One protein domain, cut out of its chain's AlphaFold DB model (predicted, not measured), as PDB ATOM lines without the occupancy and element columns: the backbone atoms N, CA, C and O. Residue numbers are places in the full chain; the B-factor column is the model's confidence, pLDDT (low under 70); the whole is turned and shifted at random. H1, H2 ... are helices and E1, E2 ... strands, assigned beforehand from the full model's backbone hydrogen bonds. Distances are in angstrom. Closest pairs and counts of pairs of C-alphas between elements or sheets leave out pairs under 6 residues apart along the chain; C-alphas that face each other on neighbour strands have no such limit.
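This is residues 112 to 124 and 139 to 217 of the 232 residues of an uncharacterized protein of Planctomycetaceae bacterium (UniProt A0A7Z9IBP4). A small, strongly twisted sheet of four antiparallel strands, in the order E1, E2, E4, E3, makes a head; the long helix H1 grazes it with residues 182 to 196 and sticks out as an arm with residues 197 to 217. The printed part has 92 residues, with E1, E2, E3, E4 and H1 in chain order, a mixed class of helices and strands. It is only just loose, close to extended, with a radius of gyration of the C-alphas of 18.3 A; the arm makes the length in spans of 66 by 30 by 16 A.

Find C-alpha 113 at (15.121, -11.526, -3.853); there E1, residues 113 to 122, begins, 24.8 A long, with a bend of 59 degrees at residue 116. E2, residues 139 to 146, runs 21.8 A; E3, residues 163 to 166, 10.1 A; E4, residues 169 to 172, 9.6 A. H1, residues 182 to 217, runs 53.9 A to C-alpha 217 at (53.147, -3.117, 1.434).

From edge strand E1, look for N 119 and O 141 of E2, 2.9 A, then N 144 of E2 and O 170 of E4, 2.8 A, then N 171 and O 164 in the hairpin of E3 and E4, 2.8 A. H1 only grazes the sheet; its closest C-alphas with E1 are Asn 189 and Phe 116, 6.1 A. In H1, 31 of 32 O i to N i+4 pairs are within hydrogen-bond range.

The farthest C-alphas, His 124 and Asp 217, are 66.0 A apart. Residues 125 to 138 are cut out, a gap of 8.8 A between C-alphas 124 and 139. The link from E2 to E3 is long. Residues 122 to 124 and 209 to 217 have pLDDT under 70.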
ATOM      1  N   PHE A 112      18.491  -9.150  -4.646       93.50
ATOM      2  CA  PHE A 112      17.221  -8.448  -4.783       93.50
ATOM      3  C   PHE A 112      16.037  -9.327  -4.422       93.50
ATOM      4  O   PHE A 112      14.937  -8.810  -4.328       93.50
ATOM      5  N   VAL A 113      16.215 -10.629  -4.223       94.06
ATOM      6  CA  VAL A 113      15.121 -11.526  -3.853       94.06
ATOM      7  C   VAL A 113      14.993 -11.534  -2.336       94.06
ATOM      8  O   VAL A 113      15.898 -11.983  -1.639       94.06
ATOM      9  N   GLU A 114      13.867 -11.049  -1.816       92.88
ATOM     10  CA  GLU A 114      13.646 -10.947  -0.370       92.88
ATOM     11  C   GLU A 114      13.059 -12.233   0.208       92.88
ATOM     12  O   GLU A 114      13.532 -12.744   1.221       92.88
ATOM     13  N   VAL A 115      11.999 -12.762  -0.415       93.25
ATOM     14  CA  VAL A 115      11.249 -13.894   0.140       93.25
ATOM     15  C   VAL A 115      10.381 -14.592  -0.907       93.25
ATOM     16  O   VAL A 115       9.883 -13.973  -1.851       93.25
ATOM     17  N   PHE A 116      10.149 -15.891  -0.692       94.12
ATOM     18  CA  PHE A 116       9.133 -16.684  -1.380       94.12
ATOM     19  C   PHE A 116       7.929 -16.922  -0.469       94.12
ATOM     20  O   PHE A 116       8.076 -17.416   0.654       94.12
ATOM     21  N   PHE A 117       6.721 -16.653  -0.954       92.69
ATOM     22  CA  PHE A 117       5.494 -16.935  -0.207       92.69
ATOM     23  C   PHE A 117       4.361 -17.436  -1.101       92.69
ATOM     24  O   PHE A 117       4.416 -17.376  -2.330       92.69
ATOM     25  N   ALA A 118       3.335 -17.990  -0.458       88.44
ATOM     26  CA  ALA A 118       2.153 -18.491  -1.138       88.44
ATOM     27  C   ALA A 118       1.206 -17.335  -1.458       88.44
ATOM     28  O   ALA A 118       0.722 -16.666  -0.549       88.44
ATOM     29  N   GLY A 119       0.917 -17.136  -2.740       85.06
ATOM     30  CA  GLY A 119      -0.195 -16.301  -3.187       85.06
ATOM     31  C   GLY A 119      -1.429 -17.146  -3.488       85.06
ATOM     32  O   GLY A 119      -1.340 -18.364  -3.664       85.06
ATOM     33  N   GLN A 120      -2.580 -16.498  -3.609       77.94
ATOM     34  CA  GLN A 120      -3.790 -17.089  -4.178       77.94
ATOM     35  C   GLN A 120      -4.178 -16.282  -5.413       77.94
ATOM     36  O   GLN A 120      -4.145 -15.054  -5.392       77.94
ATOM     37  N   SER A 121      -4.521 -16.966  -6.502       70.75
ATOM     38  CA  SER A 121      -5.213 -16.333  -7.622       70.75
ATOM     39  C   SER A 121      -6.338 -17.217  -8.124       70.75
ATOM     40  O   SER A 121      -6.337 -18.436  -7.926       70.75
ATOM     41  N   GLU A 122      -7.252 -16.599  -8.860       64.00
ATOM     42  CA  GLU A 122      -8.314 -17.302  -9.562       64.00
ATOM     43  C   GLU A 122      -7.733 -18.335 -10.536       64.00
ATOM     44  O   GLU A 122      -6.930 -18.018 -11.430       64.00
ATOM     45  N   THR A 123      -8.135 -19.598 -10.372       61.00
ATOM     46  CA  THR A 123      -7.746 -20.640 -11.320       61.00
ATOM     47  C   THR A 123      -8.533 -20.429 -12.606       61.00
ATOM     48  O   THR A 123      -9.756 -20.512 -12.612       61.00
ATOM     49  N   HIS A 124      -7.841 -20.253 -13.731       59.69
ATOM     50  CA  HIS A 124      -8.470 -20.214 -15.059       59.69
ATOM     51  C   HIS A 124      -8.828 -21.624 -15.576       59.69
ATOM     52  O   HIS A 124      -8.894 -21.856 -16.782       59.69
ATOM     53  N   SER A 139      -6.164 -21.488  -7.033       72.19
ATOM     54  CA  SER A 139      -4.851 -22.093  -7.226       72.19
ATOM     55  C   SER A 139      -3.856 -21.361  -6.343       72.19
ATOM     56  O   SER A 139      -3.757 -20.133  -6.390       72.19
ATOM     57  N   ARG A 140      -3.093 -22.121  -5.556       85.12
ATOM     58  CA  ARG A 140      -1.961 -21.576  -4.805       85.12
ATOM     59  C   ARG A 140      -0.830 -21.242  -5.761       85.12
ATOM     60  O   ARG A 140      -0.370 -22.115  -6.487       85.12
ATOM     61  N   ASN A 141      -0.364 -20.008  -5.718       90.31
ATOM     62  CA  ASN A 141       0.733 -19.511  -6.532       90.31
ATOM     63  C   ASN A 141       2.011 -19.400  -5.712       90.31
ATOM     64  O   ASN A 141       1.969 -19.243  -4.491       90.31
ATOM     65  N   VAL A 142       3.144 -19.429  -6.402       91.69
ATOM     66  CA  VAL A 142       4.430 -19.052  -5.815       91.69
ATOM     67  C   VAL A 142       4.651 -17.583  -6.132       91.69
ATOM     68  O   VAL A 142       4.706 -17.214  -7.302       91.69
ATOM     69  N   VAL A 143       4.752 -16.751  -5.102       93.12
ATOM     70  CA  VAL A 143       5.055 -15.327  -5.239       93.12
ATOM     71  C   VAL A 143       6.479 -15.086  -4.765       93.12
ATOM     72  O   VAL A 143       6.862 -15.521  -3.677       93.12
ATOM     73  N   VAL A 144       7.260 -14.413  -5.601       95.06
ATOM     74  CA  VAL A 144       8.610 -13.946  -5.290       95.06
ATOM     75  C   VAL A 144       8.532 -12.445  -5.080       95.06
ATOM     76  O   VAL A 144       8.081 -11.735  -5.978       95.06
ATOM     77  N   ARG A 145       8.960 -11.969  -3.912       95.00
ATOM     78  CA  ARG A 145       9.103 -10.535  -3.650       95.00
ATOM     79  C   ARG A 145      10.526 -10.099  -3.938       95.00
ATOM     80  O   ARG A 145      11.477 -10.697  -3.426       95.00
ATOM     81  N   LEU A 146      10.640  -9.058  -4.746       94.50
ATOM     82  CA  LEU A 146      11.880  -8.358  -5.006       94.50
ATOM     83  C   LEU A 146      11.992  -7.126  -4.108       94.50
ATOM     84  O   LEU A 146      10.989  -6.518  -3.733       94.50
ATOM     85  N   ALA A 147      13.223  -6.762  -3.783       91.50
ATOM     86  CA  ALA A 147      13.541  -5.581  -3.013       91.50
ATOM     87  C   ALA A 147      13.192  -4.320  -3.799       91.50
ATOM     88  O   ALA A 147      13.424  -4.239  -5.005       91.50
ATOM     89  N   GLU A 148      12.711  -3.299  -3.100       90.69
ATOM     90  CA  GLU A 148      12.281  -2.039  -3.715       90.69
ATOM     91  C   GLU A 148      13.408  -1.363  -4.515       90.69
ATOM     92  O   GLU A 148      13.184  -0.848  -5.613       90.69
ATOM     93  N   ARG A 149      14.654  -1.488  -4.028       90.88
ATOM     94  CA  ARG A 149      15.879  -1.006  -4.692       90.88
ATOM     95  C   ARG A 149      16.113  -1.592  -6.090       90.88
ATOM     96  O   ARG A 149      16.874  -1.029  -6.870       90.88
ATOM     97  N   ALA A 150      15.475  -2.712  -6.425       89.50
ATOM     98  CA  ALA A 150      15.605  -3.392  -7.707       89.50
ATOM     99  C   ALA A 150      14.706  -2.753  -8.784       89.50
ATOM    100  O   ALA A 150      13.934  -3.445  -9.446       89.50
ATOM    101  N   SER A 151      14.801  -1.431  -8.972       87.19
ATOM    102  CA  SER A 151      13.921  -0.640  -9.854       87.19
ATOM    103  C   SER A 151      13.859  -1.173 -11.293       87.19
ATOM    104  O   SER A 151      12.790  -1.221 -11.899       87.19
ATOM    105  N   GLN A 152      14.986  -1.676 -11.807       89.75
ATOM    106  CA  GLN A 152      15.086  -2.297 -13.133       89.75
ATOM    107  C   GLN A 152      14.260  -3.587 -13.286       89.75
ATOM    108  O   GLN A 152      13.901  -3.946 -14.403       89.75
ATOM    109  N   PHE A 153      13.941  -4.263 -12.176       89.62
ATOM    110  CA  PHE A 153      13.203  -5.528 -12.132       89.62
ATOM    111  C   PHE A 153      11.759  -5.363 -11.644       89.62
ATOM    112  O   PHE A 153      11.094  -6.353 -11.346       89.62
ATOM    113  N   GLN A 154      11.245  -4.136 -11.554       87.75
ATOM    114  CA  GLN A 154       9.896  -3.887 -11.035       87.75
ATOM    115  C   GLN A 154       8.802  -4.392 -11.984       87.75
ATOM    116  O   GLN A 154       7.785  -4.917 -11.534       87.75
ATOM    117  N   LYS A 155       9.010  -4.283 -13.302       90.31
ATOM    118  CA  LYS A 155       8.028  -4.699 -14.310       90.31
ATOM    119  C   LYS A 155       8.710  -5.365 -15.494       90.31
ATOM    120  O   LYS A 155       9.548  -4.756 -16.153       90.31
ATOM    121  N   HIS A 156       8.285  -6.583 -15.818       89.88
ATOM    122  CA  HIS A 156       8.739  -7.278 -17.017       89.88
ATOM    123  C   HIS A 156       7.581  -7.949 -17.755       89.88
ATOM    124  O   HIS A 156       6.698  -8.540 -17.133       89.88
ATOM    125  N   PRO A 157       7.582  -7.923 -19.099       88.62
ATOM    126  CA  PRO A 157       6.600  -8.664 -19.871       88.62
ATOM    127  C   PRO A 157       6.820 -10.168 -19.676       88.62
ATOM    128  O   PRO A 157       7.875 -10.710 -20.013       88.62
ATOM    129  N   VAL A 158       5.799 -10.851 -19.173       91.00
ATOM    130  CA  VAL A 158       5.766 -12.307 -19.002       91.00
ATOM    131  C   VAL A 158       4.555 -12.893 -19.713       91.00
ATOM    132  O   VAL A 158       3.618 -12.175 -20.056       91.00
ATOM    133  N   LYS A 159       4.559 -14.205 -19.966       87.44
ATOM    134  CA  LYS A 159       3.397 -14.869 -20.559       87.44
ATOM    135  C   LYS A 159       2.272 -14.945 -19.510       87.44
ATOM    136  O   LYS A 159       2.449 -15.682 -18.538       87.44
ATOM    137  N   PRO A 160       1.096 -14.311 -19.721       85.75
ATOM    138  CA  PRO A 160       0.029 -14.260 -18.709       85.75
ATOM    139  C   PRO A 160      -0.489 -15.636 -18.278       85.75
ATOM    140  O   PRO A 160      -1.003 -15.810 -17.175       85.75
ATOM    141  N   SER A 161      -0.336 -16.646 -19.143       84.62
ATOM    142  CA  SER A 161      -0.706 -18.021 -18.813       84.62
ATOM    143  C   SER A 161       0.177 -18.629 -17.722       84.62
ATOM    144  O   SER A 161      -0.312 -19.474 -16.983       84.62
ATOM    145  N   LEU A 162       1.456 -18.239 -17.635       85.19
ATOM    146  CA  LEU A 162       2.433 -18.776 -16.679       85.19
ATOM    147  C   LEU A 162       2.505 -17.950 -15.390       85.19
ATOM    148  O   LEU A 162       2.805 -18.499 -14.332       85.19
ATOM    149  N   GLY A 163       2.226 -16.651 -15.465       89.31
ATOM    150  CA  GLY A 163       2.421 -15.747 -14.342       89.31
ATOM    151  C   GLY A 163       2.165 -14.283 -14.667       89.31
ATOM    152  O   GLY A 163       1.780 -13.946 -15.786       89.31
ATOM    153  N   SER A 164       2.415 -13.429 -13.681       91.62
ATOM    154  CA  SER A 164       2.486 -11.972 -13.820       91.62
ATOM    155  C   SER A 164       3.758 -11.451 -13.152       91.62
ATOM    156  O   SER A 164       4.331 -12.117 -12.289       91.62
ATOM    157  N   TRP A 165       4.228 -10.288 -13.597       94.56
ATOM    158  CA  TRP A 165       5.396  -9.629 -13.025       94.56
ATOM    159  C   TRP A 165       5.170  -8.126 -12.992       94.56
ATOM    160  O   TRP A 165       5.340  -7.439 -14.002       94.56
ATOM    161  N   GLU A 166       4.787  -7.631 -11.821       91.38
ATOM    162  CA  GLU A 166       4.425  -6.233 -11.600       91.38
ATOM    163  C   GLU A 166       4.831  -5.805 -10.189       91.38
ATOM    164  O   GLU A 166       4.761  -6.606  -9.258       91.38
ATOM    165  N   GLU A 167       5.283  -4.557 -10.047       89.81
ATOM    166  CA  GLU A 167       5.627  -3.923  -8.762       89.81
ATOM    167  C   GLU A 167       6.593  -4.753  -7.896       89.81
ATOM    168  O   GLU A 167       6.466  -4.827  -6.676       89.81
ATOM    169  N   GLY A 168       7.546  -5.438  -8.537       89.31
ATOM    170  CA  GLY A 168       8.549  -6.238  -7.829       89.31
ATOM    171  C   GLY A 168       7.998  -7.561  -7.296       89.31
ATOM    172  O   GLY A 168       8.711  -8.297  -6.616       89.31
ATOM    173  N   TYR A 169       6.760  -7.914  -7.640       93.38
ATOM    174  CA  TYR A 169       6.179  -9.221  -7.380       93.38
ATOM    175  C   TYR A 169       6.212 -10.070  -8.642       93.38
ATOM    176  O   TYR A 169       5.606  -9.745  -9.664       93.38
ATOM    177  N   ILE A 170       6.881 -11.215  -8.547       94.00
ATOM    178  CA  ILE A 170       6.838 -12.251  -9.574       94.00
ATOM    179  C   ILE A 170       5.845 -13.308  -9.115       94.00
ATOM    180  O   ILE A 170       6.106 -14.051  -8.170       94.00
ATOM    181  N   VAL A 171       4.703 -13.401  -9.787       93.00
ATOM    182  CA  VAL A 171       3.669 -14.390  -9.480       93.00
ATOM    183  C   VAL A 171       3.774 -15.534 -10.474       93.00
ATOM    184  O   VAL A 171       3.450 -15.383 -11.649       93.00
ATOM    185  N   VAL A 172       4.179 -16.708 -10.001       92.25
ATOM    186  CA  VAL A 172       4.165 -17.953 -10.772       92.25
ATOM    187  C   VAL A 172       2.864 -18.692 -10.485       92.25
ATOM    188  O   VAL A 172       2.586 -19.075  -9.343       92.25
ATOM    189  N   ARG A 173       2.051 -18.910 -11.523       88.62
ATOM    190  CA  ARG A 173       0.750 -19.572 -11.379       88.62
ATOM    191  C   ARG A 173       0.917 -21.044 -11.005       88.62
ATOM    192  O   ARG A 173       1.585 -21.803 -11.709       88.62
ATOM    193  N   GLY A 174       0.220 -21.470  -9.952       85.69
ATOM    194  CA  GLY A 174       0.265 -22.845  -9.445       85.69
ATOM    195  C   GLY A 174      -0.180 -23.908 -10.442       85.69
ATOM    196  O   GLY A 174       0.265 -25.047 -10.366       85.69
ATOM    197  N   THR A 175      -1.020 -23.544 -11.416       83.00
ATOM    198  CA  THR A 175      -1.484 -24.447 -12.482       83.00
ATOM    199  C   THR A 175      -0.325 -25.113 -13.229       83.00
ATOM    200  O   THR A 175      -0.404 -26.298 -13.565       83.00
ATOM    201  N   TRP A 176       0.753 -24.360 -13.459       81.94
ATOM    202  CA  TRP A 176       1.912 -24.800 -14.232       81.94
ATOM    203  C   TRP A 176       3.109 -25.185 -13.371       81.94
ATOM    204  O   TRP A 176       4.081 -25.677 -13.931       81.94
ATOM    205  N   ALA A 177       3.049 -25.004 -12.052       85.25
ATOM    206  CA  ALA A 177       4.117 -25.356 -11.124       85.25
ATOM    207  C   ALA A 177       3.898 -26.739 -10.488       85.25
ATOM    208  O   ALA A 177       2.788 -27.275 -10.471       85.25
ATOM    209  N   GLU A 178       4.963 -27.332  -9.948       86.62
ATOM    210  CA  GLU A 178       4.833 -28.485  -9.053       86.62
ATOM    211  C   GLU A 178       3.909 -28.169  -7.853       86.62
ATOM    212  O   GLU A 178       3.719 -26.997  -7.519       86.62
ATOM    213  N   PRO A 179       3.301 -29.184  -7.204       83.56
ATOM    214  CA  PRO A 179       2.330 -28.968  -6.133       83.56
ATOM    215  C   PRO A 179       2.831 -27.999  -5.054       83.56
ATOM    216  O   PRO A 179       3.792 -28.276  -4.332       83.56
ATOM    217  N   VAL A 180       2.154 -26.854  -4.953       84.88
ATOM    218  CA  VAL A 180       2.542 -25.746  -4.078       84.88
ATOM    219  C   VAL A 180       2.150 -26.063  -2.628       84.88
ATOM    220  O   VAL A 180       1.039 -25.782  -2.167       84.88
ATOM    221  N   ASN A 181       3.091 -26.683  -1.912       86.81
ATOM    222  CA  ASN A 181       2.944 -27.146  -0.530       86.81
ATOM    223  C   ASN A 181       3.765 -26.294   0.451       86.81
ATOM    224  O   ASN A 181       4.702 -25.598   0.069       86.81
ATOM    225  N   LYS A 182       3.459 -26.390   1.751       87.69
ATOM    226  CA  LYS A 182       4.231 -25.697   2.801       87.69
ATOM    227  C   LYS A 182       5.713 -26.105   2.794       87.69
ATOM    228  O   LYS A 182       6.581 -25.257   2.984       87.69
ATOM    229  N   ASP A 183       6.001 -27.373   2.503       88.88
ATOM    230  CA  ASP A 183       7.372 -27.897   2.444       88.88
ATOM    231  C   ASP A 183       8.187 -27.299   1.295       88.88
ATOM    232  O   ASP A 183       9.386 -27.066   1.451       88.88
ATOM    233  N   LEU A 184       7.534 -26.987   0.167       88.62
ATOM    234  CA  LEU A 184       8.162 -26.297  -0.958       88.62
ATOM    235  C   LEU A 184       8.665 -24.918  -0.520       88.62
ATOM    236  O   LEU A 184       9.843 -24.620  -0.678       88.62
ATOM    237  N   PHE A 185       7.807 -24.101   0.096       90.56
ATOM    238  CA  PHE A 185       8.206 -22.773   0.574       90.56
ATOM    239  C   PHE A 185       9.265 -22.838   1.669       90.56
ATOM    240  O   PHE A 185      10.201 -22.041   1.666       90.56
ATOM    241  N   ARG A 186       9.164 -23.815   2.578       91.19
ATOM    242  CA  ARG A 186      10.191 -24.042   3.600       91.19
ATOM    243  C   ARG A 186      11.546 -24.351   2.961       91.19
ATOM    244  O   ARG A 186      12.555 -23.818   3.411       91.19
ATOM    245  N   ARG A 187      11.569 -25.173   1.907       92.62
ATOM    246  CA  ARG A 187      12.781 -25.491   1.138       92.62
ATOM    247  C   ARG A 187      13.337 -24.255   0.430       92.62
ATOM    248  O   ARG A 187      14.522 -23.985   0.585       92.62
ATOM    249  N   LEU A 188      12.494 -23.505  -0.285       91.44
ATOM    250  CA  LEU A 188      12.889 -22.301  -1.028       91.44
ATOM    251  C   LEU A 188      13.468 -21.220  -0.110       91.44
ATOM    252  O   LEU A 188      14.584 -20.764  -0.331       91.44
ATOM    253  N   ASN A 189      12.761 -20.861   0.962       93.44
ATOM    254  CA  ASN A 189      13.227 -19.823   1.886       93.44
ATOM    255  C   ASN A 189      14.481 -20.254   2.651       93.44
ATOM    256  O   ASN A 189      15.378 -19.442   2.863       93.44
ATOM    257  N   ARG A 190      14.597 -21.536   3.025       93.00
ATOM    258  CA  ARG A 190      15.829 -22.053   3.637       93.00
ATOM    259  C   ARG A 190      17.024 -21.907   2.691       93.00
ATOM    260  O   ARG A 190      18.076 -21.469   3.142       93.00
ATOM    261  N   ARG A 191      16.852 -22.243   1.406       91.44
ATOM    262  CA  ARG A 191      17.897 -22.089   0.381       91.44
ATOM    263  C   ARG A 191      18.263 -20.631   0.128       91.44
ATOM    264  O   ARG A 191      19.443 -20.315   0.055       91.44
ATOM    265  N   LEU A 192      17.275 -19.741   0.068       91.94
ATOM    266  CA  LEU A 192      17.511 -18.306  -0.085       91.94
ATOM    267  C   LEU A 192      18.388 -17.756   1.051       91.94
ATOM    268  O   LEU A 192      19.400 -17.111   0.794       91.94
ATOM    269  N   ILE A 193      18.044 -18.084   2.301       92.31
ATOM    270  CA  ILE A 193      18.808 -17.663   3.486       92.31
ATOM    271  C   ILE A 193      20.227 -18.245   3.467       92.31
ATOM    272  O   ILE A 193      21.180 -17.560   3.833       92.31
ATOM    273  N   GLU A 194      20.378 -19.510   3.069       90.94
ATOM    274  CA  GLU A 194      21.682 -20.164   2.937       90.94
ATOM    275  C   GLU A 194      22.582 -19.411   1.950       90.94
ATOM    276  O   GLU A 194      23.716 -19.079   2.287       90.94
ATOM    277  N   ILE A 195      22.051 -19.045   0.783       89.38
ATOM    278  CA  ILE A 195      22.795 -18.303  -0.242       89.38
ATOM    279  C   ILE A 195      23.134 -16.887   0.214       89.38
ATOM    280  O   ILE A 195      24.279 -16.469   0.061       89.38
ATOM    281  N   HIS A 196      22.195 -16.162   0.829       88.12
ATOM    282  CA  HIS A 196      22.481 -14.830   1.380       88.12
ATOM    283  C   HIS A 196      23.586 -14.877   2.441       88.12
ATOM    284  O   HIS A 196      24.477 -14.030   2.450       88.12
ATOM    285  N   ARG A 197      23.597 -15.905   3.302       88.06
ATOM    286  CA  ARG A 197      24.679 -16.103   4.282       88.06
ATOM    287  C   ARG A 197      26.026 -16.366   3.611       88.06
ATOM    288  O   ARG A 197      27.036 -15.851   4.084       88.06
ATOM    289  N   LEU A 198      26.056 -17.168   2.548       86.25
ATOM    290  CA  LEU A 198      27.284 -17.452   1.797       86.25
ATOM    291  C   LEU A 198      27.816 -16.207   1.081       86.25
ATOM    292  O   LEU A 198      29.024 -15.970   1.096       86.25
ATOM    293  N   GLN A 199      26.930 -15.391   0.508       83.81
ATOM    294  CA  GLN A 199      27.306 -14.120  -0.108       83.81
ATOM    295  C   GLN A 199      27.910 -13.168   0.919       83.81
ATOM    296  O   GLN A 199      29.027 -12.705   0.712       83.81
ATOM    297  N   ASN A 200      27.246 -12.958   2.057       85.06
ATOM    298  CA  ASN A 200      27.752 -12.067   3.105       85.06
ATOM    299  C   ASN A 200      29.142 -12.491   3.607       85.06
ATOM    300  O   ASN A 200      30.042 -11.661   3.677       85.06
ATOM    301  N   LYS A 201      29.358 -13.791   3.855       84.81
ATOM    302  CA  LYS A 201      30.681 -14.316   4.241       84.81
ATOM    303  C   LYS A 201      31.748 -14.102   3.167       84.81
ATOM    304  O   LYS A 201      32.907 -13.865   3.488       84.81
ATOM    305  N   SER A 202      31.376 -14.212   1.895       77.81
ATOM    306  CA  SER A 202      32.310 -14.011   0.783       77.81
ATOM    307  C   SER A 202      32.701 -12.539   0.642       77.81
ATOM    308  O   SER A 202      33.869 -12.246   0.396       77.81
ATOM    309  N   PHE A 203      31.759 -11.618   0.875       78.00
ATOM    310  CA  PHE A 203      32.042 -10.183   0.949       78.00
ATOM    311  C   PHE A 203      32.973  -9.839   2.123       78.00
ATOM    312  O   PHE A 203      33.956  -9.129   1.921       78.00
ATOM    313  N   GLU A 204      32.724 -10.383   3.318       76.75
ATOM    314  CA  GLU A 204      33.587 -10.180   4.495       76.75
ATOM    315  C   GLU A 204      35.006 -10.733   4.279       76.75
ATOM    316  O   GLU A 204      35.994 -10.056   4.564       76.75
ATOM    317  N   ASN A 205      35.128 -11.939   3.718       75.94
ATOM    318  CA  ASN A 205      36.429 -12.544   3.426       75.94
ATOM    319  C   ASN A 205      37.208 -11.768   2.354       75.94
ATOM    320  O   ASN A 205      38.419 -11.605   2.484       75.94
ATOM    321  N   GLY A 206      36.534 -11.267   1.314       72.56
ATOM    322  CA  GLY A 206      37.162 -10.430   0.289       72.56
ATOM    323  C   GLY A 206      37.681  -9.101   0.849       72.56
ATOM    324  O   GLY A 206      38.795  -8.695   0.522       72.56
ATOM    325  N   ALA A 207      36.916  -8.462   1.739       71.81
ATOM    326  CA  ALA A 207      37.330  -7.226   2.406       71.81
ATOM    327  C   ALA A 207      38.548  -7.437   3.325       71.81
ATOM    328  O   ALA A 207      39.485  -6.642   3.289       71.81
ATOM    329  N   ASN A 208      38.582  -8.540   4.083       71.19
ATOM    330  CA  ASN A 208      39.712  -8.868   4.957       71.19
ATOM    331  C   ASN A 208      41.015  -9.146   4.181       71.19
ATOM    332  O   ASN A 208      42.090  -8.774   4.646       71.19
ATOM    333  N   ILE A 209      40.941  -9.764   2.995       68.31
ATOM    334  CA  ILE A 209      42.129 -10.038   2.163       68.31
ATOM    335  C   ILE A 209      42.744  -8.733   1.639       68.31
ATOM    336  O   ILE A 209      43.956  -8.552   1.760       68.31
ATOM    337  N   LEU A 210      41.924  -7.804   1.134       64.56
ATOM    338  CA  LEU A 210      42.399  -6.495   0.661       64.56
ATOM    339  C   LEU A 210      43.031  -5.666   1.790       64.56
ATOM    340  O   LEU A 210      44.029  -4.986   1.583       64.56
ATOM    341  N   GLN A 211      42.495  -5.768   3.007       62.25
ATOM    342  CA  GLN A 211      43.047  -5.056   4.157       62.25
ATOM    343  C   GLN A 211      44.388  -5.646   4.636       62.25
ATOM    344  O   GLN A 211      45.221  -4.911   5.161       62.25
ATOM    345  N   SER A 212      44.620  -6.950   4.434       60.25
ATOM    346  CA  SER A 212      45.902  -7.597   4.748       60.25
ATOM    347  C   SER A 212      47.012  -7.275   3.740       60.25
ATOM    348  O   SER A 212      48.141  -7.035   4.158       60.25
ATOM    349  N   SER A 213      46.703  -7.166   2.441       62.09
ATOM    350  CA  SER A 213      47.707  -6.808   1.425       62.09
ATOM    351  C   SER A 213      48.229  -5.378   1.586       62.09
ATOM    352  O   SER A 213      49.420  -5.138   1.411       62.09
ATOM    353  N   ASP A 214      47.371  -4.442   2.002       60.84
ATOM    354  CA  ASP A 214      47.771  -3.046   2.247       60.84
ATOM    355  C   ASP A 214      48.692  -2.887   3.476       60.84
ATOM    356  O   ASP A 214      49.408  -1.888   3.604       60.84
ATOM    357  N   LEU A 215      48.672  -3.848   4.409       59.44
ATOM    358  CA  LEU A 215      49.545  -3.855   5.588       59.44
ATOM    359  C   LEU A 215      50.942  -4.405   5.269       59.44
ATOM    360  O   LEU A 215      51.929  -3.890   5.800       59.44
ATOM    361  N   ASP A 216      51.042  -5.381   4.367       58.56
ATOM    362  CA  ASP A 216      52.327  -5.949   3.945       58.56
ATOM    363  C   ASP A 216      53.134  -4.974   3.062       58.56
ATOM    364  O   ASP A 216      54.355  -4.863   3.222       58.56
ATOM    365  N   ASP A 217      52.476  -4.169   2.219       57.84
ATOM    366  CA  ASP A 217      53.147  -3.117   1.434       57.84
ATOM    367  C   ASP A 217      53.708  -1.990   2.321       57.84
ATOM    368  O   ASP A 217      54.804  -1.473   2.077       57.84
TER     369      ASP A 217